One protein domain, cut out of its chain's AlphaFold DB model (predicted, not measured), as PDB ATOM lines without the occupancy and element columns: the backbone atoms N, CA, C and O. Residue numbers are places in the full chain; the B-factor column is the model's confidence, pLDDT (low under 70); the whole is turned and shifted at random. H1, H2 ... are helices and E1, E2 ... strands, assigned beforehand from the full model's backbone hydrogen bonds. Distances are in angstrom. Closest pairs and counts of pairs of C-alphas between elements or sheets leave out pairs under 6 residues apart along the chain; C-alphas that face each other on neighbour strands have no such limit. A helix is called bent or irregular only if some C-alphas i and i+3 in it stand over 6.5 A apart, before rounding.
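Overview. This is residues 228 to 354 and 546 to 573 of the 580 residues of an uncharacterized protein of Piedraia hortae CBS 480.64 (UniProt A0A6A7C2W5). A small antiparallel sheet of five strands is folded back on itself, E4 and E3 facing E1 and E5 with bent E2 as the hinge, and the one longer helix, H4, packs slantwise over E2 and E1. Past the first residues of H4, a loop-rich end holds the short helices H2 and H3; H1 is at the opposite end of the domain, and short H5 is beside the later part of H4. The printed part has 155 residues, with named elements in the order H1 E1 E2 E3 E4 E5 H2 H3 H4 H5; the class is mixed, helices and strands, with 63 residues, under half, in named elements. The sheet's order is E4 - E3 - E2 - E1 - E5. The whole is compact, with a radius of gyration of the C-alphas of 16.4 A and spans of 50 by 35 by 32 A.

Along the chain. H1, residues 228 to 232, begins at C-alpha 228 (-53.030, -7.832, -35.263). E1 is residues 245 to 249, 13.3 A long; E2 is 254 to 264, 23.5 A; E3 is 270 to 276, 18.9 A. E4 is residues 287 to 289 and E5 is 295 to 297. H2 is residues 309 to 313 and H3 is 325 to 329. H4, residues 338 to 351, is 19.8 A long and begins at C-alpha 338 (-24.324, -24.263, -46.021). H5, residues 549 to 553, ends at C-alpha 553 (-38.277, -21.945, -35.885).

Arrangement. The sheet is strongly twisted, and E2 bends by 86 degrees at residue 257. E1 to E4 form a meander, each strand the antiparallel neighbour of the one before, and each following pair is a hairpin. Backbone pairs within hydrogen-bond range are N 248 and O 255 at 2.9 A between E1 and E2, N 260 and O 273 at 2.8 A between E2 and E3, and N 274 and O 287 at 2.8 A between E3 and E4, among others. E5 is antiparallel to E1, with N 247 and O 296 at 2.9 A. H4 is on the sheet at a height of 9.2 A, over E2 and E1, slantwise at 44 degrees to E2 on the local plane; its closest C-alphas to E2 are Ser 343 and Leu 256, 6.0 A. H4, with residues 346 to 350 alone, only just touches H5, with 3 pairs of C-alphas within 8 A, the closest Ile 350 and Ala 552, 5.9 A. H3 is close to H4 but not clearly touching, the C-alphas of Ile 328 and Thr 338 being 6.2 A apart. H1 and H2 touch no helix. In H1 to H5 every O i to N i+4 pair is within hydrogen-bond range.

Size, cuts and confidence. The C-alphas farthest apart are those of Thr 315 and Asp 573, 52.1 A. Residues 355 to 545 are not printed, and C-alphas 354 and 546 are 6.0 A apart across this cut. The links H1 to E1, E5 to H2 and H2 to H3 are long, and residues 554 to 573 hold no named element. Mean pLDDT of the printed part is 90.9; residues 266 to 268, 559 and 571 to 573 are under 70.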
ATOM      1  N   GLU A 228     -53.614  -7.144 -34.109       93.38
ATOM      2  CA  GLU A 228     -53.030  -7.832 -35.263       93.38
ATOM      3  C   GLU A 228     -54.099  -8.596 -36.063       93.38
ATOM      4  O   GLU A 228     -54.184  -8.440 -37.283       93.38
ATOM      5  N   GLN A 229     -54.977  -9.351 -35.389       95.12
ATOM      6  CA  GLN A 229     -56.082 -10.062 -36.039       95.12
ATOM      7  C   GLN A 229     -57.050  -9.095 -36.736       95.12
ATOM      8  O   GLN A 229     -57.552  -9.391 -37.825       95.12
ATOM      9  N   ASP A 230     -57.332  -7.941 -36.125       94.38
ATOM     10  CA  ASP A 230     -58.192  -6.930 -36.738       94.38
ATOM     11  C   ASP A 230     -57.552  -6.280 -37.974       94.38
ATOM     12  O   ASP A 230     -58.247  -6.001 -38.951       94.38
ATOM     13  N   ILE A 231     -56.232  -6.092 -37.987       94.19
ATOM     14  CA  ILE A 231     -55.497  -5.655 -39.182       94.19
ATOM     15  C   ILE A 231     -55.580  -6.738 -40.268       94.19
ATOM     16  O   ILE A 231     -55.987  -6.458 -41.398       94.19
ATOM     17  N   ASP A 232     -55.286  -7.988 -39.914       95.62
ATOM     18  CA  ASP A 232     -55.186  -9.115 -40.847       95.62
ATOM     19  C   ASP A 232     -56.490  -9.495 -41.548       95.62
ATOM     20  O   ASP A 232     -56.467 -10.013 -42.668       95.62
ATOM     21  N   ARG A 233     -57.639  -9.226 -40.921       94.12
ATOM     22  CA  ARG A 233     -58.958  -9.481 -41.521       94.12
ATOM     23  C   ARG A 233     -59.405  -8.391 -42.499       94.12
ATOM     24  O   ARG A 233     -60.421  -8.570 -43.185       94.12
ATOM     25  N   ARG A 234     -58.717  -7.242 -42.555       94.06
ATOM     26  CA  ARG A 234     -59.110  -6.117 -43.418       94.06
ATOM     27  C   ARG A 234     -58.750  -6.413 -44.883       94.06
ATOM     28  O   ARG A 234     -57.634  -6.850 -45.180       94.06
ATOM     29  N   PRO A 235     -59.670  -6.159 -45.831       91.88
ATOM     30  CA  PRO A 235     -59.339  -6.156 -47.253       91.88
ATOM     31  C   PRO A 235     -58.256  -5.123 -47.552       91.88
ATOM     32  O   PRO A 235     -58.263  -4.051 -46.952       91.88
ATOM     33  N   ARG A 236     -57.375  -5.422 -48.515       85.62
ATOM     34  CA  ARG A 236     -56.279  -4.519 -48.928       85.62
ATOM     35  C   ARG A 236     -55.325  -4.127 -47.784       85.62
ATOM     36  O   ARG A 236     -54.697  -3.083 -47.849       85.62
ATOM     37  N   SER A 237     -55.252  -4.949 -46.737       89.81
ATOM     38  CA  SER A 237     -54.184  -4.909 -45.731       89.81
ATOM     39  C   SER A 237     -53.107  -5.944 -46.062       89.81
ATOM     40  O   SER A 237     -53.328  -6.760 -46.953       89.81
ATOM     41  N   PHE A 238     -52.001  -5.975 -45.330       93.25
ATOM     42  CA  PHE A 238     -50.830  -6.812 -45.590       93.25
ATOM     43  C   PHE A 238     -51.158  -8.257 -45.998       93.25
ATOM     44  O   PHE A 238     -51.952  -8.943 -45.350       93.25
ATOM     45  N   MET A 239     -50.525  -8.739 -47.071       93.75
ATOM     46  CA  MET A 239     -50.656 -10.139 -47.496       93.75
ATOM     47  C   MET A 239     -49.881 -11.101 -46.585       93.75
ATOM     48  O   MET A 239     -50.366 -12.191 -46.290       93.75
ATOM     49  N   PHE A 240     -48.692 -10.686 -46.147       96.25
ATOM     50  CA  PHE A 240     -47.799 -11.475 -45.298       96.25
ATOM     51  C   PHE A 240     -47.894 -11.036 -43.838       96.25
ATOM     52  O   PHE A 240     -48.068  -9.845 -43.541       96.25
ATOM     53  N   ARG A 241     -47.789 -11.999 -42.921       96.94
ATOM     54  CA  ARG A 241     -47.963 -11.780 -41.479       96.94
ATOM     55  C   ARG A 241     -46.656 -12.000 -40.712       96.94
ATOM     56  O   ARG A 241     -45.864 -12.850 -41.115       96.94
ATOM     57  N   PRO A 242     -46.420 -11.273 -39.607       97.12
ATOM     58  CA  PRO A 242     -45.308 -11.537 -38.703       97.12
ATOM     59  C   PRO A 242     -45.250 -13.013 -38.286       97.12
ATOM     60  O   PRO A 242     -46.265 -13.628 -37.954       97.12
ATOM     61  N   GLY A 243     -44.055 -13.593 -38.330       97.00
ATOM     62  CA  GLY A 243     -43.768 -14.997 -38.044       97.00
ATOM     63  C   GLY A 243     -43.956 -15.960 -39.220       97.00
ATOM     64  O   GLY A 243     -43.680 -17.153 -39.064       97.00
ATOM     65  N   GLU A 244     -44.406 -15.493 -40.386       98.31
ATOM     66  CA  GLU A 244     -44.557 -16.339 -41.575       98.31
ATOM     67  C   GLU A 244     -43.248 -16.583 -42.307       98.31
ATOM     68  O   GLU A 244     -42.424 -15.679 -42.424       98.31
ATOM     69  N   VAL A 245     -43.101 -17.791 -42.858       98.31
ATOM     70  CA  VAL A 245     -42.008 -18.113 -43.781       98.31
ATOM     71  C   VAL A 245     -42.414 -17.693 -45.190       98.31
ATOM     72  O   VAL A 245     -43.474 -18.073 -45.695       98.31
ATOM     73  N   VAL A 246     -41.553 -16.920 -45.838       98.06
ATOM     74  CA  VAL A 246     -41.769 -16.370 -47.176       98.06
ATOM     75  C   VAL A 246     -40.544 -16.583 -48.049       98.06
ATOM     76  O   VAL A 246     -39.407 -16.628 -47.571       98.06
ATOM     77  N   TRP A 247     -40.780 -16.649 -49.355       97.44
ATOM     78  CA  TRP A 247     -39.727 -16.368 -50.317       97.44
ATOM     79  C   TRP A 247     -39.561 -14.860 -50.423       97.44
ATOM     80  O   TRP A 247     -40.557 -14.140 -50.520       97.44
ATOM     81  N   PHE A 248     -38.325 -14.380 -50.461       96.31
ATOM     82  CA  PHE A 248     -38.029 -12.973 -50.699       96.31
ATOM     83  C   PHE A 248     -36.995 -12.801 -51.808       96.31
ATOM     84  O   PHE A 248     -36.030 -13.560 -51.908       96.31
ATOM     85  N   ALA A 249     -37.196 -11.788 -52.646       93.38
ATOM     86  CA  ALA A 249     -36.291 -11.474 -53.738       93.38
ATOM     87  C   ALA A 249     -34.941 -10.984 -53.193       93.38
ATOM     88  O   ALA A 249     -34.885 -10.151 -52.287       93.38
ATOM     89  N   ARG A 250     -33.851 -11.481 -53.759       87.56
ATOM     90  CA  ARG A 250     -32.484 -10.955 -53.658       87.56
ATOM     91  C   ARG A 250     -32.079 -10.457 -55.052       87.56
ATOM     92  O   ARG A 250     -32.839 -10.654 -55.996       87.56
ATOM     93  N   ASP A 251     -30.903  -9.851 -55.193       81.25
ATOM     94  CA  ASP A 251     -30.489  -9.213 -56.457       81.25
ATOM     95  C   ASP A 251     -30.609 -10.141 -57.675       81.25
ATOM     96  O   ASP A 251     -31.161  -9.746 -58.696       81.25
ATOM     97  N   ASN A 252     -30.174 -11.401 -57.541       81.81
ATOM     98  CA  ASN A 252     -30.179 -12.388 -58.631       81.81
ATOM     99  C   ASN A 252     -30.825 -13.738 -58.256       81.81
ATOM    100  O   ASN A 252     -30.667 -14.720 -58.978       81.81
ATOM    101  N   ALA A 253     -31.509 -13.834 -57.112       86.88
ATOM    102  CA  ALA A 253     -32.047 -15.100 -56.604       86.88
ATOM    103  C   ALA A 253     -33.229 -14.886 -55.647       86.88
ATOM    104  O   ALA A 253     -33.563 -13.759 -55.293       86.88
ATOM    105  N   TRP A 254     -33.837 -15.977 -55.186       92.50
ATOM    106  CA  TRP A 254     -34.825 -15.960 -54.107       92.50
ATOM    107  C   TRP A 254     -34.234 -16.583 -52.847       92.50
ATOM    108  O   TRP A 254     -33.596 -17.629 -52.910       92.50
ATOM    109  N   GLY A 255     -34.436 -15.928 -51.706       93.44
ATOM    110  CA  GLY A 255     -34.086 -16.450 -50.389       93.44
ATOM    111  C   GLY A 255     -35.322 -16.877 -49.605       93.44
ATOM    112  O   GLY A 255     -36.441 -16.480 -49.931       93.44
ATOM    113  N   LEU A 256     -35.102 -17.648 -48.542       96.94
ATOM    114  CA  LEU A 256     -36.125 -18.022 -47.568       96.94
ATOM    115  C   LEU A 256     -35.912 -17.258 -46.271       96.94
ATOM    116  O   LEU A 256     -34.785 -17.148 -45.787       96.94
ATOM    117  N   GLY A 257     -36.985 -16.707 -45.718       96.56
ATOM    118  CA  GLY A 257     -36.908 -15.887 -44.519       96.56
ATOM    119  C   GLY A 257     -38.218 -15.837 -43.757       96.56
ATOM    120  O   GLY A 257     -39.256 -16.266 -44.257       96.56
ATOM    121  N   ILE A 258     -38.153 -15.298 -42.545       97.38
ATOM    122  CA  ILE A 258     -39.309 -15.054 -41.689       97.38
ATOM    123  C   ILE A 258     -39.634 -13.571 -41.687       97.38
ATOM    124  O   ILE A 258     -38.746 -12.736 -41.516       97.38
ATOM    125  N   VAL A 259     -40.909 -13.234 -41.852       97.44
ATOM    126  CA  VAL A 259     -41.389 -11.861 -41.671       97.44
ATOM    127  C   VAL A 259     -41.296 -11.508 -40.189       97.44
ATOM    128  O   VAL A 259     -42.000 -12.092 -39.372       97.44
ATOM    129  N   LEU A 260     -40.439 -10.558 -39.825       95.44
ATOM    130  CA  LEU A 260     -40.327 -10.073 -38.448       95.44
ATOM    131  C   LEU A 260     -41.331  -8.961 -38.153       95.44
ATOM    132  O   LEU A 260     -41.903  -8.920 -37.074       95.44
ATOM    133  N   ARG A 261     -41.537  -8.054 -39.110       94.56
ATOM    134  CA  ARG A 261     -42.372  -6.857 -38.952       94.56
ATOM    135  C   ARG A 261     -42.977  -6.451 -40.289       94.56
ATOM    136  O   ARG A 261     -42.409  -6.754 -41.341       94.56
ATOM    137  N   ARG A 262     -44.089  -5.720 -40.237       94.62
ATOM    138  CA  ARG A 262     -44.718  -5.052 -41.381       94.62
ATOM    139  C   ARG A 262     -45.217  -3.661 -40.996       94.62
ATOM    140  O   ARG A 262     -45.626  -3.487 -39.861       94.62
ATOM    141  N   TRP A 263     -45.214  -2.698 -41.909       93.50
ATOM    142  CA  TRP A 263     -45.756  -1.352 -41.664       93.50
ATOM    143  C   TRP A 263     -46.177  -0.678 -42.970       93.50
ATOM    144  O   TRP A 263     -45.777  -1.100 -44.055       93.50
ATOM    145  N   ASN A 264     -46.993   0.370 -42.872       89.06
ATOM    146  CA  ASN A 264     -47.333   1.216 -44.016       89.06
ATOM    147  C   ASN A 264     -46.526   2.513 -43.957       89.06
ATOM    148  O   ASN A 264     -46.404   3.117 -42.894       89.06
ATOM    149  N   MET A 265     -46.007   2.956 -45.100       78.69
ATOM    150  CA  MET A 265     -45.486   4.320 -45.248       78.69
ATOM    151  C   MET A 265     -46.625   5.290 -45.597       78.69
ATOM    152  O   MET A 265     -47.703   4.860 -46.010       78.69
ATOM    153  N   VAL A 266     -46.381   6.600 -45.467       65.12
ATOM    154  CA  VAL A 266     -47.365   7.674 -45.744       65.12
ATOM    155  C   VAL A 266     -47.973   7.564 -47.153       65.12
ATOM    156  O   VAL A 266     -49.139   7.885 -47.354       65.12
ATOM    157  N   GLU A 267     -47.219   7.025 -48.112       62.75
ATOM    158  CA  GLU A 267     -47.647   6.805 -49.501       62.75
ATOM    159  C   GLU A 267     -48.513   5.541 -49.706       62.75
ATOM    160  O   GLU A 267     -48.899   5.219 -50.827       62.75
ATOM    161  N   GLY A 268     -48.844   4.808 -48.636       67.81
ATOM    162  CA  GLY A 268     -49.686   3.607 -48.694       67.81
ATOM    163  C   GLY A 268     -48.961   2.342 -49.167       67.81
ATOM    164  O   GLY A 268     -49.610   1.344 -49.477       67.81
ATOM    165  N   HIS A 269     -47.628   2.365 -49.225       79.56
ATOM    166  CA  HIS A 269     -46.817   1.195 -49.550       79.56
ATOM    167  C   HIS A 269     -46.652   0.274 -48.335       79.56
ATOM    168  O   HIS A 269     -46.232   0.713 -47.260       79.56
ATOM    169  N   GLU A 270     -46.959  -1.009 -48.531       90.31
ATOM    170  CA  GLU A 270     -46.741  -2.072 -47.550       90.31
ATOM    171  C   GLU A 270     -45.248  -2.431 -47.497       90.31
ATOM    172  O   GLU A 270     -44.638  -2.780 -48.510       90.31
ATOM    173  N   ASN A 271     -44.668  -2.365 -46.303       93.31
ATOM    174  CA  ASN A 271     -43.269  -2.668 -46.048       93.31
ATOM    175  C   ASN A 271     -43.136  -3.874 -45.123       93.31
ATOM    176  O   ASN A 271     -43.995  -4.103 -44.270       93.31
ATOM    177  N   TYR A 272     -42.037  -4.611 -45.267       95.44
ATOM    178  CA  TYR A 272     -41.743  -5.814 -44.499       95.44
ATOM    179  C   TYR A 272     -40.272  -5.872 -44.114       95.44
ATOM    180  O   TYR A 272     -39.406  -5.679 -44.965       95.44
ATOM    181  N   THR A 273     -39.984  -6.235 -42.869       95.81
ATOM    182  CA  THR A 273     -38.644  -6.678 -42.466       95.81
ATOM    183  C   THR A 273     -38.626  -8.196 -42.469       95.81
ATOM    184  O   THR A 273     -39.440  -8.826 -41.793       95.81
ATOM    185  N   VAL A 274     -37.696  -8.783 -43.216       96.31
ATOM    186  CA  VAL A 274     -37.521 -10.230 -43.333       96.31
ATOM    187  C   VAL A 274     -36.164 -10.624 -42.767       96.31
ATOM    188  O   VAL A 274     -35.141 -10.060 -43.147       96.31
ATOM    189  N   GLN A 275     -36.156 -11.611 -41.879       96.06
ATOM    190  CA  GLN A 275     -34.950 -12.266 -41.388       96.06
ATOM    191  C   GLN A 275     -34.677 -13.504 -42.242       96.06
ATOM    192  O   GLN A 275     -35.485 -14.435 -42.208       96.06
ATOM    193  N   PRO A 276     -33.580 -13.549 -43.017       96.19
ATOM    194  CA  PRO A 276     -33.210 -14.757 -43.741       96.19
ATOM    195  C   PRO A 276     -33.027 -15.940 -42.783       96.19
ATOM    196  O   PRO A 276     -32.480 -15.771 -41.690       96.19
ATOM    197  N   LEU A 277     -33.505 -17.116 -43.199       95.88
ATOM    198  CA  LEU A 277     -33.276 -18.372 -42.492       95.88
ATOM    199  C   LEU A 277     -31.828 -18.821 -42.700       95.88
ATOM    200  O   LEU A 277     -31.322 -18.772 -43.820       95.88
ATOM    201  N   SER A 278     -31.189 -19.295 -41.638       94.25
ATOM    202  CA  SER A 278     -29.818 -19.804 -41.659       94.25
ATOM    203  C   SER A 278     -29.644 -20.957 -40.669       94.25
ATOM    204  O   SER A 278     -30.634 -21.479 -40.167       94.25
ATOM    205  N   PHE A 279     -28.402 -21.382 -40.428       93.31
ATOM    206  CA  PHE A 279     -28.034 -22.429 -39.473       93.31
ATOM    207  C   PHE A 279     -27.884 -21.876 -38.042       93.31
ATOM    208  O   PHE A 279     -27.703 -20.666 -37.856       93.31
ATOM    209  N   PRO A 280     -27.935 -22.731 -37.001       90.19
ATOM    210  CA  PRO A 280     -27.940 -22.282 -35.614       90.19
ATOM    211  C   PRO A 280     -26.705 -21.449 -35.258       90.19
ATOM    212  O   PRO A 280     -25.576 -21.810 -35.582       90.19
ATOM    213  N   GLY A 281     -26.925 -20.331 -34.563       84.56
ATOM    214  CA  GLY A 281     -25.860 -19.423 -34.123       84.56
ATOM    215  C   GLY A 281     -25.337 -18.466 -35.201       84.56
ATOM    216  O   GLY A 281     -24.615 -17.531 -34.860       84.56
ATOM    217  N   HIS A 282     -25.730 -18.631 -36.466       89.00
ATOM    218  CA  HIS A 282     -25.412 -17.682 -37.530       89.00
ATOM    219  C   HIS A 282     -26.483 -16.606 -37.672       89.00
ATOM    220  O   HIS A 282     -27.673 -16.852 -37.468       89.00
ATOM    221  N   ARG A 283     -26.060 -15.395 -38.042       81.31
ATOM    222  CA  ARG A 283     -26.967 -14.285 -38.328       81.31
ATOM    223  C   ARG A 283     -26.671 -13.674 -39.679       81.31
ATOM    224  O   ARG A 283     -25.666 -12.990 -39.850       81.31
ATOM    225  N   THR A 284     -27.630 -13.829 -40.575       88.06
ATOM    226  CA  THR A 284     -27.713 -13.038 -41.798       88.06
ATOM    227  C   THR A 284     -28.416 -11.710 -41.476       88.06
ATOM    228  O   THR A 284     -29.408 -11.728 -40.737       88.06
ATOM    229  N   PRO A 285     -27.950 -10.561 -41.995       91.19
ATOM    230  CA  PRO A 285     -28.644  -9.286 -41.830       91.19
ATOM    231  C   PRO A 285     -30.101  -9.347 -42.301       91.19
ATOM    232  O   PRO A 285     -30.432 -10.044 -43.266       91.19
ATOM    233  N   THR A 286     -30.975  -8.603 -41.624       94.12
ATOM    234  CA  THR A 286     -32.366  -8.456 -42.050       94.12
ATOM    235  C   THR A 286     -32.445  -7.680 -43.361       94.12
ATOM    236  O   THR A 286     -31.583  -6.871 -43.697       94.12
ATOM    237  N   VAL A 287     -33.510  -7.932 -44.119       93.75
ATOM    238  CA  VAL A 287     -33.773  -7.263 -45.392       93.75
ATOM    239  C   VAL A 287     -35.125  -6.578 -45.322       93.75
ATOM    240  O   VAL A 287     -36.127  -7.201 -44.971       93.75
ATOM    241  N   THR A 288     -35.169  -5.309 -45.715       94.69
ATOM    242  CA  THR A 288     -36.423  -4.572 -45.872       94.69
ATOM    243  C   THR A 288     -36.956  -4.725 -47.293       94.69
ATOM    244  O   THR A 288     -36.233  -4.537 -48.272       94.69
ATOM    245  N   LYS A 289     -38.238  -5.073 -47.417       93.75
ATOM    246  CA  LYS A 289     -38.990  -5.086 -48.673       93.75
ATOM    247  C   LYS A 289     -40.033  -3.990 -48.638       93.75
ATOM    248  O   LYS A 289     -40.909  -4.013 -47.787       93.75
ATOM    249  N   THR A 290     -39.941  -3.070 -49.586       90.50
ATOM    250  CA  THR A 290     -40.840  -1.915 -49.733       90.50
ATOM    251  C   THR A 290     -42.035  -2.198 -50.648       90.50
ATOM    252  O   THR A 290     -42.828  -1.313 -50.956       90.50
ATOM    253  N   THR A 291     -42.145  -3.438 -51.134       86.94
ATOM    254  CA  THR A 291     -43.223  -3.890 -52.007       86.94
ATOM    255  C   THR A 291     -43.501  -5.377 -51.813       86.94
ATOM    256  O   THR A 291     -42.577  -6.188 -51.686       86.94
ATOM    257  N   GLU A 292     -44.780  -5.756 -51.871       86.81
ATOM    258  CA  GLU A 292     -45.222  -7.155 -51.868       86.81
ATOM    259  C   GLU A 292     -44.721  -7.943 -53.093       86.81
ATOM    260  O   GLU A 292     -44.567  -9.161 -53.022       86.81
ATOM    261  N   HIS A 293     -44.359  -7.271 -54.197       88.88
ATOM    262  CA  HIS A 293     -43.774  -7.922 -55.376       88.88
ATOM    263  C   HIS A 293     -42.435  -8.607 -55.086       88.88
ATOM    264  O   HIS A 293     -42.058  -9.537 -55.803       88.88
ATOM    265  N   GLY A 294     -41.733  -8.181 -54.033       91.75
ATOM    266  CA  GLY A 294     -40.494  -8.798 -53.573       91.75
ATOM    267  C   GLY A 294     -40.700 -10.035 -52.700       91.75
ATOM    268  O   GLY A 294     -39.705 -10.570 -52.222       91.75
ATOM    269  N   LEU A 295     -41.941 -10.475 -52.465       96.00
ATOM    270  CA  LEU A 295     -42.280 -11.569 -51.554       96.00
ATOM    271  C   LEU A 295     -43.216 -12.593 -52.204       96.00
ATOM    272  O   LEU A 295     -44.026 -12.252 -53.066       96.00
ATOM    273  N   ARG A 296     -43.140 -13.860 -51.790       96.50
ATOM    274  CA  ARG A 296     -44.128 -14.897 -52.139       96.50
ATOM    275  C   ARG A 296     -44.455 -15.756 -50.920       96.50
ATOM    276  O   ARG A 296     -43.552 -16.023 -50.123       96.50
ATOM    277  N   PRO A 297     -45.697 -16.264 -50.798       97.31
ATOM    278  CA  PRO A 297     -46.003 -17.301 -49.818       97.31
ATOM    279  C   PRO A 297     -45.057 -18.488 -49.990       97.31
ATOM    280  O   PRO A 297     -44.768 -18.850 -51.133       97.31
ATOM    281  N   TRP A 298     -44.626 -19.123 -48.897       96.31
ATOM    282  CA  TRP A 298     -43.814 -20.351 -48.936       96.31
ATOM    283  C   TRP A 298     -44.347 -21.380 -49.944       96.31
ATOM    284  O   TRP A 298     -43.600 -21.900 -50.771       96.31
ATOM    285  N   LEU A 299     -45.669 -21.566 -49.953       95.31
ATOM    286  CA  LEU A 299     -46.380 -22.519 -50.804       95.31
ATOM    287  C   LEU A 299     -46.436 -22.135 -52.293       95.31
ATOM    288  O   LEU A 299     -47.089 -22.826 -53.068       95.31
ATOM    289  N   SER A 300     -45.796 -21.046 -52.721       93.06
ATOM    290  CA  SER A 300     -45.808 -20.616 -54.128       93.06
ATOM    291  C   SER A 300     -44.933 -21.471 -55.031       93.06
ATOM    292  O   SER A 300     -45.193 -21.542 -56.230       93.06
ATOM    293  N   TRP A 301     -43.905 -22.112 -54.470       88.12
ATOM    294  CA  TRP A 301     -42.959 -22.930 -55.218       88.12
ATOM    295  C   TRP A 301     -42.640 -24.230 -54.504       88.12
ATOM    296  O   TRP A 301     -42.727 -24.347 -53.281       88.12
ATOM    297  N   SER A 302     -42.255 -25.218 -55.305       84.56
ATOM    298  CA  SER A 302     -41.664 -26.449 -54.805       84.56
ATOM    299  C   SER A 302     -40.249 -26.167 -54.329       84.56
ATOM    300  O   SER A 302     -39.507 -25.397 -54.937       84.56
ATOM    301  N   VAL A 303     -39.885 -26.792 -53.218       84.88
ATOM    302  CA  VAL A 303     -38.581 -26.581 -52.595       84.88
ATOM    303  C   VAL A 303     -37.495 -27.216 -53.467       84.88
ATOM    304  O   VAL A 303     -37.669 -28.364 -53.887       84.88
ATOM    305  N   PRO A 304     -36.384 -26.515 -53.756       85.50
ATOM    306  CA  PRO A 304     -35.307 -27.081 -54.556       85.50
ATOM    307  C   PRO A 304     -34.607 -28.241 -53.830       85.50
ATOM    308  O   PRO A 304     -34.801 -28.482 -52.633       85.50
ATOM    309  N   LEU A 305     -33.787 -28.976 -54.584       91.62
ATOM    310  CA  LEU A 305     -32.798 -29.887 -54.010       91.62
ATOM    311  C   LEU A 305     -31.813 -29.112 -53.126       91.62
ATOM    312  O   LEU A 305     -31.598 -27.916 -53.326       91.62
ATOM    313  N   PHE A 306     -31.191 -29.814 -52.181       94.94
ATOM    314  CA  PHE A 306     -30.048 -29.264 -51.463       94.94
ATOM    315  C   PHE A 306     -28.902 -29.004 -52.449       94.94
ATOM    316  O   PHE A 306     -28.766 -29.674 -53.473       94.94
ATOM    317  N   THR A 307     -28.057 -28.041 -52.151       95.81
ATOM    318  CA  THR A 307     -26.823 -27.774 -52.882       95.81
ATOM    319  C   THR A 307     -25.760 -28.831 -52.567       95.81
ATOM    320  O   THR A 307     -24.977 -29.197 -53.442       95.81
ATOM    321  N   ASN A 308     -25.770 -29.406 -51.359       95.81
ATOM    322  CA  ASN A 308     -24.918 -30.535 -50.996       95.81
ATOM    323  C   ASN A 308     -25.474 -31.859 -51.552       95.81
ATOM    324  O   ASN A 308     -26.450 -32.422 -51.044       95.81
ATOM    325  N   ALA A 309     -24.814 -32.404 -52.579       94.38
ATOM    326  CA  ALA A 309     -25.221 -33.644 -53.246       94.38
ATOM    327  C   ALA A 309     -25.304 -34.855 -52.297       94.38
ATOM    328  O   ALA A 309     -26.178 -35.704 -52.460       94.38
ATOM    329  N   GLY A 310     -24.449 -34.916 -51.275       95.12
ATOM    330  CA  GLY A 310     -24.467 -35.959 -50.252       95.12
ATOM    331  C   GLY A 310     -25.762 -35.973 -49.437       95.12
ATOM    332  O   GLY A 310     -26.286 -37.051 -49.172       95.12
ATOM    333  N   LEU A 311     -26.338 -34.804 -49.120       94.12
ATOM    334  CA  LEU A 311     -27.655 -34.718 -48.468       94.12
ATOM    335  C   LEU A 311     -28.754 -35.237 -49.401       94.12
ATOM    336  O   LEU A 311     -29.626 -35.999 -48.983       94.12
ATOM    337  N   ASN A 312     -28.680 -34.884 -50.688       92.88
ATOM    338  CA  ASN A 312     -29.618 -35.373 -51.695       92.88
ATOM    339  C   ASN A 312     -29.465 -36.858 -52.001       92.88
ATOM    340  O   ASN A 312     -30.392 -37.424 -52.561       92.88
ATOM    341  N   ALA A 313     -28.341 -37.503 -51.691       92.75
ATOM    342  CA  ALA A 313     -28.141 -38.930 -51.939       92.75
ATOM    343  C   ALA A 313     -28.803 -39.806 -50.862       92.75
ATOM    344  O   ALA A 313     -29.227 -40.922 -51.157       92.75
ATOM    345  N   MET A 314     -28.986 -39.288 -49.644       92.56
ATOM    346  CA  MET A 314     -29.545 -40.045 -48.519       92.56
ATOM    347  C   MET A 314     -30.986 -40.500 -48.773       92.56
ATOM    348  O   MET A 314     -31.808 -39.748 -49.308       92.56
ATOM    349  N   THR A 315     -31.314 -41.723 -48.349       91.69
ATOM    350  CA  THR A 315     -32.701 -42.212 -48.330       91.69
ATOM    351  C   THR A 315     -33.543 -41.348 -47.400       91.69
ATOM    352  O   THR A 315     -34.599 -40.864 -47.802       91.69
ATOM    353  N   GLU A 316     -33.033 -41.055 -46.208       91.31
ATOM    354  CA  GLU A 316     -33.673 -40.186 -45.221       91.31
ATOM    355  C   GLU A 316     -32.708 -39.053 -44.848       91.31
ATOM    356  O   GLU A 316     -31.831 -39.244 -44.004       91.31
ATOM    357  N   PRO A 317     -32.797 -37.887 -45.515       91.75
ATOM    358  CA  PRO A 317     -31.989 -36.729 -45.155       91.75
ATOM    359  C   PRO A 317     -32.273 -36.270 -43.714       91.75
ATOM    360  O   PRO A 317     -33.416 -36.382 -43.253       91.75
ATOM    361  N   PRO A 318     -31.272 -35.723 -43.002       93.12
ATOM    362  CA  PRO A 318     -31.449 -35.251 -41.635       93.12
ATOM    363  C   PRO A 318     -32.401 -34.052 -41.571       93.12
ATOM    364  O   PRO A 318     -32.646 -33.359 -42.562       93.12
ATOM    365  N   ARG A 319     -32.919 -33.779 -40.371       92.25
ATOM    366  CA  ARG A 319     -33.714 -32.577 -40.100       92.25
ATOM    367  C   ARG A 319     -32.807 -31.428 -39.711       92.25
ATOM    368  O   ARG A 319     -31.699 -31.646 -39.240       92.25
ATOM    369  N   TYR A 320     -33.326 -30.210 -39.809       95.50
ATOM    370  CA  TYR A 320     -32.628 -29.008 -39.355       95.50
ATOM    371  C   TYR A 320     -32.078 -29.127 -37.917       95.50
ATOM    372  O   TYR A 320     -30.962 -28.708 -37.637       95.50
ATOM    373  N   GLU A 321     -32.835 -29.743 -37.006       93.19
ATOM    374  CA  GLU A 321     -32.430 -29.905 -35.599       93.19
ATOM    375  C   GLU A 321     -31.370 -31.000 -35.383       93.19
ATOM    376  O   GLU A 321     -30.687 -30.988 -34.363       93.19
ATOM    377  N   SER A 322     -31.237 -31.952 -36.312       93.56
ATOM    378  CA  SER A 322     -30.382 -33.139 -36.159       93.56
ATOM    379  C   SER A 322     -29.265 -33.246 -37.195       93.56
ATOM    380  O   SER A 322     -28.528 -34.233 -37.206       93.56
ATOM    381  N   VAL A 323     -29.145 -32.268 -38.091       95.62
ATOM    382  CA  VAL A 323     -28.133 -32.271 -39.144       95.62
ATOM    383  C   VAL A 323     -26.747 -31.966 -38.581       95.62
ATOM    384  O   VAL A 323     -26.566 -31.149 -37.678       95.62
ATOM    385  N   ASP A 324     -25.746 -32.623 -39.158       95.94
ATOM    386  CA  ASP A 324     -24.339 -32.402 -38.853       95.94
ATOM    387  C   ASP A 324     -23.838 -31.106 -39.511       95.94
ATOM    388  O   ASP A 324     -23.226 -31.115 -40.583       95.94
ATOM    389  N   TRP A 325     -24.122 -29.971 -38.864       95.44
ATOM    390  CA  TRP A 325     -23.704 -28.649 -39.338       95.44
ATOM    391  C   TRP A 325     -22.192 -28.548 -39.535       95.44
ATOM    392  O   TRP A 325     -21.739 -28.021 -40.551       95.44
ATOM    393  N   ALA A 326     -21.407 -29.104 -38.605       95.69
ATOM    394  CA  ALA A 326     -19.952 -29.120 -38.710       95.69
ATOM    395  C   ALA A 326     -19.496 -29.891 -39.958       95.69
ATOM    396  O   ALA A 326     -18.569 -29.471 -40.645       95.69
ATOM    397  N   GLY A 327     -20.168 -30.997 -40.286       96.31
ATOM    398  CA  GLY A 327     -19.899 -31.777 -41.488       96.31
ATOM    399  C   GLY A 327     -20.242 -31.062 -42.781       96.31
ATOM    400  O   GLY A 327     -19.449 -31.129 -43.720       96.31
ATOM    401  N   ILE A 328     -21.361 -30.339 -42.826       95.94
ATOM    402  CA  ILE A 328     -21.711 -29.506 -43.986       95.94
ATOM    403  C   ILE A 328     -20.652 -28.411 -44.188       95.94
ATOM    404  O   ILE A 328     -20.118 -28.284 -45.285       95.94
ATOM    405  N   MET A 329     -20.255 -27.700 -43.126       94.88
ATOM    406  CA  MET A 329     -19.215 -26.658 -43.201       94.88
ATOM    407  C   MET A 329     -17.849 -27.200 -43.639       94.88
ATOM    408  O   MET A 329     -17.098 -26.520 -44.333       94.88
ATOM    409  N   GLN A 330     -17.529 -28.434 -43.248       96.25
ATOM    410  CA  GLN A 330     -16.316 -29.149 -43.655       96.25
ATOM    411  C   GLN A 330     -16.458 -29.849 -45.016       96.25
ATOM    412  O   GLN A 330     -15.591 -30.645 -45.375       96.25
ATOM    413  N   LYS A 331     -17.541 -29.591 -45.762       95.94
ATOM    414  CA  LYS A 331     -17.810 -30.159 -47.092       95.94
ATOM    415  C   LYS A 331     -17.897 -31.691 -47.130       95.94
ATOM    416  O   LYS A 331     -17.728 -32.307 -48.180       95.94
ATOM    417  N   ARG A 332     -18.225 -32.345 -46.004       96.56
ATOM    418  CA  ARG A 332     -18.379 -33.816 -45.929       96.56
ATOM    419  C   ARG A 332     -19.526 -34.351 -46.793       96.56
ATOM    420  O   ARG A 332     -19.551 -35.538 -47.102       96.56
ATOM    421  N   TYR A 333     -20.454 -33.483 -47.195       95.88
ATOM    422  CA  TYR A 333     -21.607 -33.811 -48.035       95.88
ATOM    423  C   TYR A 333     -21.525 -33.197 -49.445       95.88
ATOM    424  O   TYR A 333     -22.504 -33.262 -50.193       95.88
ATOM    425  N   GLY A 334     -20.373 -32.641 -49.831       94.81
ATOM    426  CA  GLY A 334     -20.134 -32.000 -51.126       94.81
ATOM    427  C   GLY A 334     -19.744 -30.525 -51.013       94.81
ATOM    428  O   GLY A 334     -19.586 -29.987 -49.921       94.81
ATOM    429  N   ASP A 335     -19.592 -29.872 -52.165       94.62
ATOM    430  CA  ASP A 335     -19.221 -28.454 -52.288       94.62
ATOM    431  C   ASP A 335     -20.431 -27.499 -52.256       94.62
ATOM    432  O   ASP A 335     -20.389 -26.414 -52.835       94.62
ATOM    433  N   GLY A 336     -21.531 -27.915 -51.622       93.75
ATOM    434  CA  GLY A 336     -22.742 -27.107 -51.531       93.75
ATOM    435  C   GLY A 336     -22.598 -25.907 -50.592       93.75
ATOM    436  O   GLY A 336     -21.637 -25.780 -49.833       93.75
ATOM    437  N   ASP A 337     -23.598 -25.034 -50.623       93.81
ATOM    438  CA  ASP A 337     -23.695 -23.848 -49.784       93.81
ATOM    439  C   ASP A 337     -24.466 -24.161 -48.491       93.81
ATOM    440  O   ASP A 337     -25.647 -24.525 -48.502       93.81
ATOM    441  N   THR A 338     -23.776 -24.007 -47.358       94.44
ATOM    442  CA  THR A 338     -24.324 -24.263 -46.021       94.44
ATOM    443  C   THR A 338     -25.526 -23.376 -45.695       94.44
ATOM    444  O   THR A 338     -26.476 -23.859 -45.086       94.44
ATOM    445  N   GLU A 339     -25.504 -22.092 -46.063       92.38
ATOM    446  CA  GLU A 339     -26.584 -21.155 -45.732       92.38
ATOM    447  C   GLU A 339     -27.841 -21.480 -46.544       92.38
ATOM    448  O   GLU A 339     -28.946 -21.522 -45.993       92.38
ATOM    449  N   ILE A 340     -27.674 -21.788 -47.835       93.56
ATOM    450  CA  ILE A 340     -28.786 -22.196 -48.699       93.56
ATOM    451  C   ILE A 340     -29.420 -23.483 -48.162       93.56
ATOM    452  O   ILE A 340     -30.633 -23.515 -47.937       93.56
ATOM    453  N   ASP A 341     -28.621 -24.512 -47.881       95.94
ATOM    454  CA  ASP A 341     -29.142 -25.786 -47.377       95.94
ATOM    455  C   ASP A 341     -29.770 -25.648 -45.995       95.94
ATOM    456  O   ASP A 341     -30.810 -26.260 -45.733       95.94
ATOM    457  N   ALA A 342     -29.208 -24.796 -45.134       96.00
ATOM    458  CA  ALA A 342     -29.793 -24.492 -43.839       96.00
ATOM    459  C   ALA A 342     -31.178 -23.860 -43.974       96.00
ATOM    460  O   ALA A 342     -32.118 -24.293 -43.305       96.00
ATOM    461  N   SER A 343     -31.329 -22.895 -44.883       95.88
ATOM    462  CA  SER A 343     -32.612 -22.240 -45.135       95.88
ATOM    463  C   SER A 343     -33.675 -23.225 -45.649       95.88
ATOM    464  O   SER A 343     -34.828 -23.182 -45.211       95.88
ATOM    465  N   ILE A 344     -33.279 -24.176 -46.506       95.88
ATOM    466  CA  ILE A 344     -34.151 -25.233 -47.033       95.88
ATOM    467  C   ILE A 344     -34.557 -26.203 -45.916       95.88
ATOM    468  O   ILE A 344     -35.742 -26.516 -45.772       95.88
ATOM    469  N   LEU A 345     -33.591 -26.682 -45.125       96.50
ATOM    470  CA  LEU A 345     -33.833 -27.580 -43.993       96.50
ATOM    471  C   LEU A 345     -34.769 -26.934 -42.965       96.50
ATOM    472  O   LEU A 345     -35.713 -27.583 -42.509       96.50
ATOM    473  N   ALA A 346     -34.537 -25.662 -42.634       96.50
ATOM    474  CA  ALA A 346     -35.352 -24.903 -41.693       96.50
ATOM    475  C   ALA A 346     -36.791 -24.760 -42.191       96.50
ATOM    476  O   ALA A 346     -37.725 -25.087 -41.465       96.50
ATOM    477  N   ALA A 347     -36.984 -24.333 -43.441       96.69
ATOM    478  CA  ALA A 347     -38.319 -24.136 -43.992       96.69
ATOM    479  C   ALA A 347     -39.110 -25.453 -44.094       96.69
ATOM    480  O   ALA A 347     -40.282 -25.484 -43.719       96.69
ATOM    481  N   LYS A 348     -38.467 -26.559 -44.506       95.25
ATOM    482  CA  LYS A 348     -39.079 -27.903 -44.501       95.25
ATOM    483  C   LYS A 348     -39.480 -28.352 -43.094       95.25
ATOM    484  O   LYS A 348     -40.554 -28.918 -42.914       95.25
ATOM    485  N   MET A 349     -38.627 -28.103 -42.100       95.50
ATOM    486  CA  MET A 349     -38.922 -28.429 -40.706       95.50
ATOM    487  C   MET A 349     -40.104 -27.603 -40.189       95.50
ATOM    488  O   MET A 349     -41.062 -28.189 -39.687       95.50
ATOM    489  N   ILE A 350     -40.092 -26.282 -40.403       97.00
ATOM    490  CA  ILE A 350     -41.174 -25.377 -40.002       97.00
ATOM    491  C   ILE A 350     -42.502 -25.806 -40.633       97.00
ATOM    492  O   ILE A 350     -43.495 -25.879 -39.919       97.00
ATOM    493  N   ASP A 351     -42.536 -26.138 -41.928       96.31
ATOM    494  CA  ASP A 351     -43.735 -26.574 -42.667       96.31
ATOM    495  C   ASP A 351     -44.437 -27.810 -42.055       96.31
ATOM    496  O   ASP A 351     -45.665 -27.955 -42.132       96.31
ATOM    497  N   GLY A 352     -43.664 -28.667 -41.382       95.50
ATOM    498  CA  GLY A 352     -44.133 -29.829 -40.625       95.50
ATOM    499  C   GLY A 352     -44.595 -29.528 -39.194       95.50
ATOM    500  O   GLY A 352     -44.880 -30.460 -38.446       95.50
ATOM    501  N   THR A 353     -44.668 -28.261 -38.775       97.12
ATOM    502  CA  THR A 353     -45.073 -27.878 -37.411       97.12
ATOM    503  C   THR A 353     -46.437 -27.198 -37.354       97.12
ATOM    504  O   THR A 353     -46.950 -26.685 -38.350       97.12
ATOM    505  N   PHE A 354     -47.024 -27.157 -36.159       97.94
ATOM    506  CA  PHE A 354     -48.096 -26.222 -35.840       97.94
ATOM    507  C   PHE A 354     -47.955 -25.661 -34.422       97.94
ATOM    508  O   PHE A 354     -47.478 -26.348 -33.518       97.94
ATOM    509  N   ARG A 546     -45.763 -27.516 -31.569       96.31
ATOM    510  CA  ARG A 546     -44.775 -26.697 -30.846       96.31
ATOM    511  C   ARG A 546     -45.510 -25.733 -29.921       96.31
ATOM    512  O   ARG A 546     -46.540 -25.193 -30.313       96.31
ATOM    513  N   ASP A 547     -44.994 -25.540 -28.708       94.38
ATOM    514  CA  ASP A 547     -45.622 -24.658 -27.709       94.38
ATOM    515  C   ASP A 547     -45.540 -23.180 -28.096       94.38
ATOM    516  O   ASP A 547     -46.476 -22.428 -27.846       94.38
ATOM    517  N   THR A 548     -44.439 -22.769 -28.730       95.25
ATOM    518  CA  THR A 548     -44.222 -21.387 -29.166       95.25
ATOM    519  C   THR A 548     -43.701 -21.330 -30.597       95.25
ATOM    520  O   THR A 548     -43.243 -22.340 -31.154       95.25
ATOM    521  N   ARG A 549     -43.774 -20.144 -31.215       94.38
ATOM    522  CA  ARG A 549     -43.314 -19.961 -32.595       94.38
ATOM    523  C   ARG A 549     -41.790 -20.031 -32.679       94.38
ATOM    524  O   ARG A 549     -41.262 -20.586 -33.637       94.38
ATOM    525  N   GLU A 550     -41.088 -19.574 -31.653       93.12
ATOM    526  CA  GLU A 550     -39.627 -19.625 -31.536       93.12
ATOM    527  C   GLU A 550     -39.134 -21.078 -31.529       93.12
ATOM    528  O   GLU A 550     -38.195 -21.420 -32.250       93.12
ATOM    529  N   LEU A 551     -39.821 -21.961 -30.790       94.06
ATOM    530  CA  LEU A 551     -39.528 -23.398 -30.779       94.06
ATOM    531  C   LEU A 551     -39.817 -24.074 -32.122       94.06
ATOM    532  O   LEU A 551     -39.160 -25.059 -32.452       94.06
ATOM    533  N   ALA A 552     -40.789 -23.575 -32.889       95.06
ATOM    534  CA  ALA A 552     -41.058 -24.063 -34.241       95.06
ATOM    535  C   ALA A 552     -39.989 -23.625 -35.253       95.06
ATOM    536  O   ALA A 552     -39.733 -24.342 -36.212       95.06
ATOM    537  N   ILE A 553     -39.356 -22.470 -35.036       93.56
ATOM    538  CA  ILE A 553     -38.277 -21.945 -35.885       93.56
ATOM    539  C   ILE A 553     -36.920 -22.572 -35.516       93.56
ATOM    540  O   ILE A 553     -36.005 -22.588 -36.338       93.56
ATOM    541  N   ALA A 554     -36.781 -23.102 -34.296       89.88
ATOM    542  CA  ALA A 554     -35.591 -23.799 -33.795       89.88
ATOM    543  C   ALA A 554     -34.281 -23.004 -33.988       89.88
ATOM    544  O   ALA A 554     -33.239 -23.550 -34.345       89.88
ATOM    545  N   GLY A 555     -34.338 -21.683 -33.791       86.81
ATOM    546  CA  GLY A 555     -33.179 -20.795 -33.931       86.81
ATOM    547  C   GLY A 555     -32.745 -20.505 -35.372       86.81
ATOM    548  O   GLY A 555     -31.759 -19.796 -35.560       86.81
ATOM    549  N   ALA A 556     -33.476 -20.978 -36.389       90.12
ATOM    550  CA  ALA A 556     -33.157 -20.726 -37.798       90.12
ATOM    551  C   ALA A 556     -33.238 -19.248 -38.216       90.12
ATOM    552  O   ALA A 556     -32.664 -18.866 -39.228       90.12
ATOM    553  N   ALA A 557     -33.922 -18.407 -37.438       85.56
ATOM    554  CA  ALA A 557     -33.980 -16.958 -37.640       85.56
ATOM    555  C   ALA A 557     -33.100 -16.168 -36.643       85.56
ATOM    556  O   ALA A 557     -33.249 -14.954 -36.504       85.56
ATOM    557  N   GLY A 558     -32.196 -16.831 -35.909       79.75
ATOM    558  CA  GLY A 558     -31.393 -16.179 -34.870       79.75
ATOM    559  C   GLY A 558     -32.261 -15.580 -33.753       79.75
ATOM    560  O   GLY A 558     -33.211 -16.218 -33.309       79.75
ATOM    561  N   SER A 559     -31.943 -14.360 -33.292       69.25
ATOM    562  CA  SER A 559     -32.744 -13.638 -32.279       69.25
ATOM    563  C   SER A 559     -33.668 -12.561 -32.865       69.25
ATOM    564  O   SER A 559     -33.972 -11.582 -32.179       69.25
ATOM    565  N   GLY A 560     -34.039 -12.661 -34.143       73.81
ATOM    566  CA  GLY A 560     -34.972 -11.706 -34.736       73.81
ATOM    567  C   GLY A 560     -36.297 -11.708 -33.971       73.81
ATOM    568  O   GLY A 560     -36.954 -12.744 -33.894       73.81
ATOM    569  N   GLU A 561     -36.676 -10.569 -33.396       85.44
ATOM    570  CA  GLU A 561     -37.937 -10.431 -32.666       85.44
ATOM    571  C   GLU A 561     -39.096 -10.268 -33.656       85.44
ATOM    572  O   GLU A 561     -39.045  -9.430 -34.563       85.44
ATOM    573  N   ILE A 562     -40.131 -11.095 -33.501       90.50
ATOM    574  CA  ILE A 562     -41.361 -10.997 -34.286       90.50
ATOM    575  C   ILE A 562     -42.234  -9.929 -33.626       90.50
ATOM    576  O   ILE A 562     -42.729 -10.116 -32.521       90.50
ATOM    577  N   SER A 563     -42.411  -8.809 -34.313       88.00
ATOM    578  CA  SER A 563     -43.175  -7.657 -33.844       88.00
ATOM    579  C   SER A 563     -44.609  -7.744 -34.363       88.00
ATOM    580  O   SER A 563     -44.837  -7.865 -35.570       88.00
ATOM    581  N   GLU A 564     -45.572  -7.676 -33.446       82.75
ATOM    582  CA  GLU A 564     -47.006  -7.607 -33.773       82.75
ATOM    583  C   GLU A 564     -47.442  -6.186 -34.173       82.75
ATOM    584  O   GLU A 564     -48.493  -6.003 -34.795       82.75
ATOM    585  N   ASP A 565     -46.611  -5.186 -33.867       79.50
ATOM    586  CA  ASP A 565     -46.854  -3.789 -34.195       79.50
ATOM    587  C   ASP A 565     -46.717  -3.518 -35.693       79.50
ATOM    588  O   ASP A 565     -45.919  -4.129 -36.412       79.50
ATOM    589  N   SER A 566     -47.500  -2.543 -36.153       83.38
ATOM    590  CA  SER A 566     -47.490  -2.086 -37.547       83.38
ATOM    591  C   SER A 566     -46.848  -0.711 -37.738       83.38
ATOM    592  O   SER A 566     -47.022  -0.081 -38.783       83.38
ATOM    593  N   GLU A 567     -46.111  -0.252 -36.725       83.81
ATOM    594  CA  GLU A 567     -45.378   1.008 -36.755       83.81
ATOM    595  C   GLU A 567     -44.055   0.865 -37.529       83.81
ATOM    596  O   GLU A 567     -43.430  -0.206 -37.509       83.81
ATOM    597  N   PRO A 568     -43.609   1.924 -38.230       82.38
ATOM    598  CA  PRO A 568     -42.293   1.936 -38.855       82.38
ATOM    599  C   PRO A 568     -41.188   1.684 -37.816       82.38
ATOM    600  O   PRO A 568     -41.315   2.121 -36.671       82.38
ATOM    601  N   PRO A 569     -40.080   1.017 -38.185       80.56
ATOM    602  CA  PRO A 569     -38.928   0.932 -37.299       80.56
ATOM    603  C   PRO A 569     -38.426   2.345 -36.977       80.56
ATOM    604  O   PRO A 569     -38.169   3.135 -37.883       80.56
ATOM    605  N   VAL A 570     -38.285   2.653 -35.688       73.69
ATOM    606  CA  VAL A 570     -37.710   3.924 -35.244       73.69
ATOM    607  C   VAL A 570     -36.232   3.923 -35.616       73.69
ATOM    608  O   VAL A 570     -35.465   3.095 -35.119       73.69
ATOM    609  N   ASN A 571     -35.833   4.817 -36.519       59.38
ATOM    610  CA  ASN A 571     -34.427   5.011 -36.827       59.38
ATOM    611  C   ASN A 571     -33.784   5.762 -35.658       59.38
ATOM    612  O   ASN A 571     -34.169   6.889 -35.349       59.38
ATOM    613  N   VAL A 572     -32.837   5.124 -34.974       48.12
ATOM    614  CA  VAL A 572     -32.193   5.701 -33.783       48.12
ATOM    615  C   VAL A 572     -31.426   6.982 -34.146       48.12
ATOM    616  O   VAL A 572     -31.319   7.880 -33.316       48.12
ATOM    617  N   ASP A 573     -30.996   7.116 -35.404       46.97
ATOM    618  CA  ASP A 573     -30.309   8.305 -35.920       46.97
ATOM    619  C   ASP A 573     -31.243   9.521 -36.103       46.97
ATOM    620  O   ASP A 573     -30.811  10.662 -35.934       46.97
TER     621      ASP A 573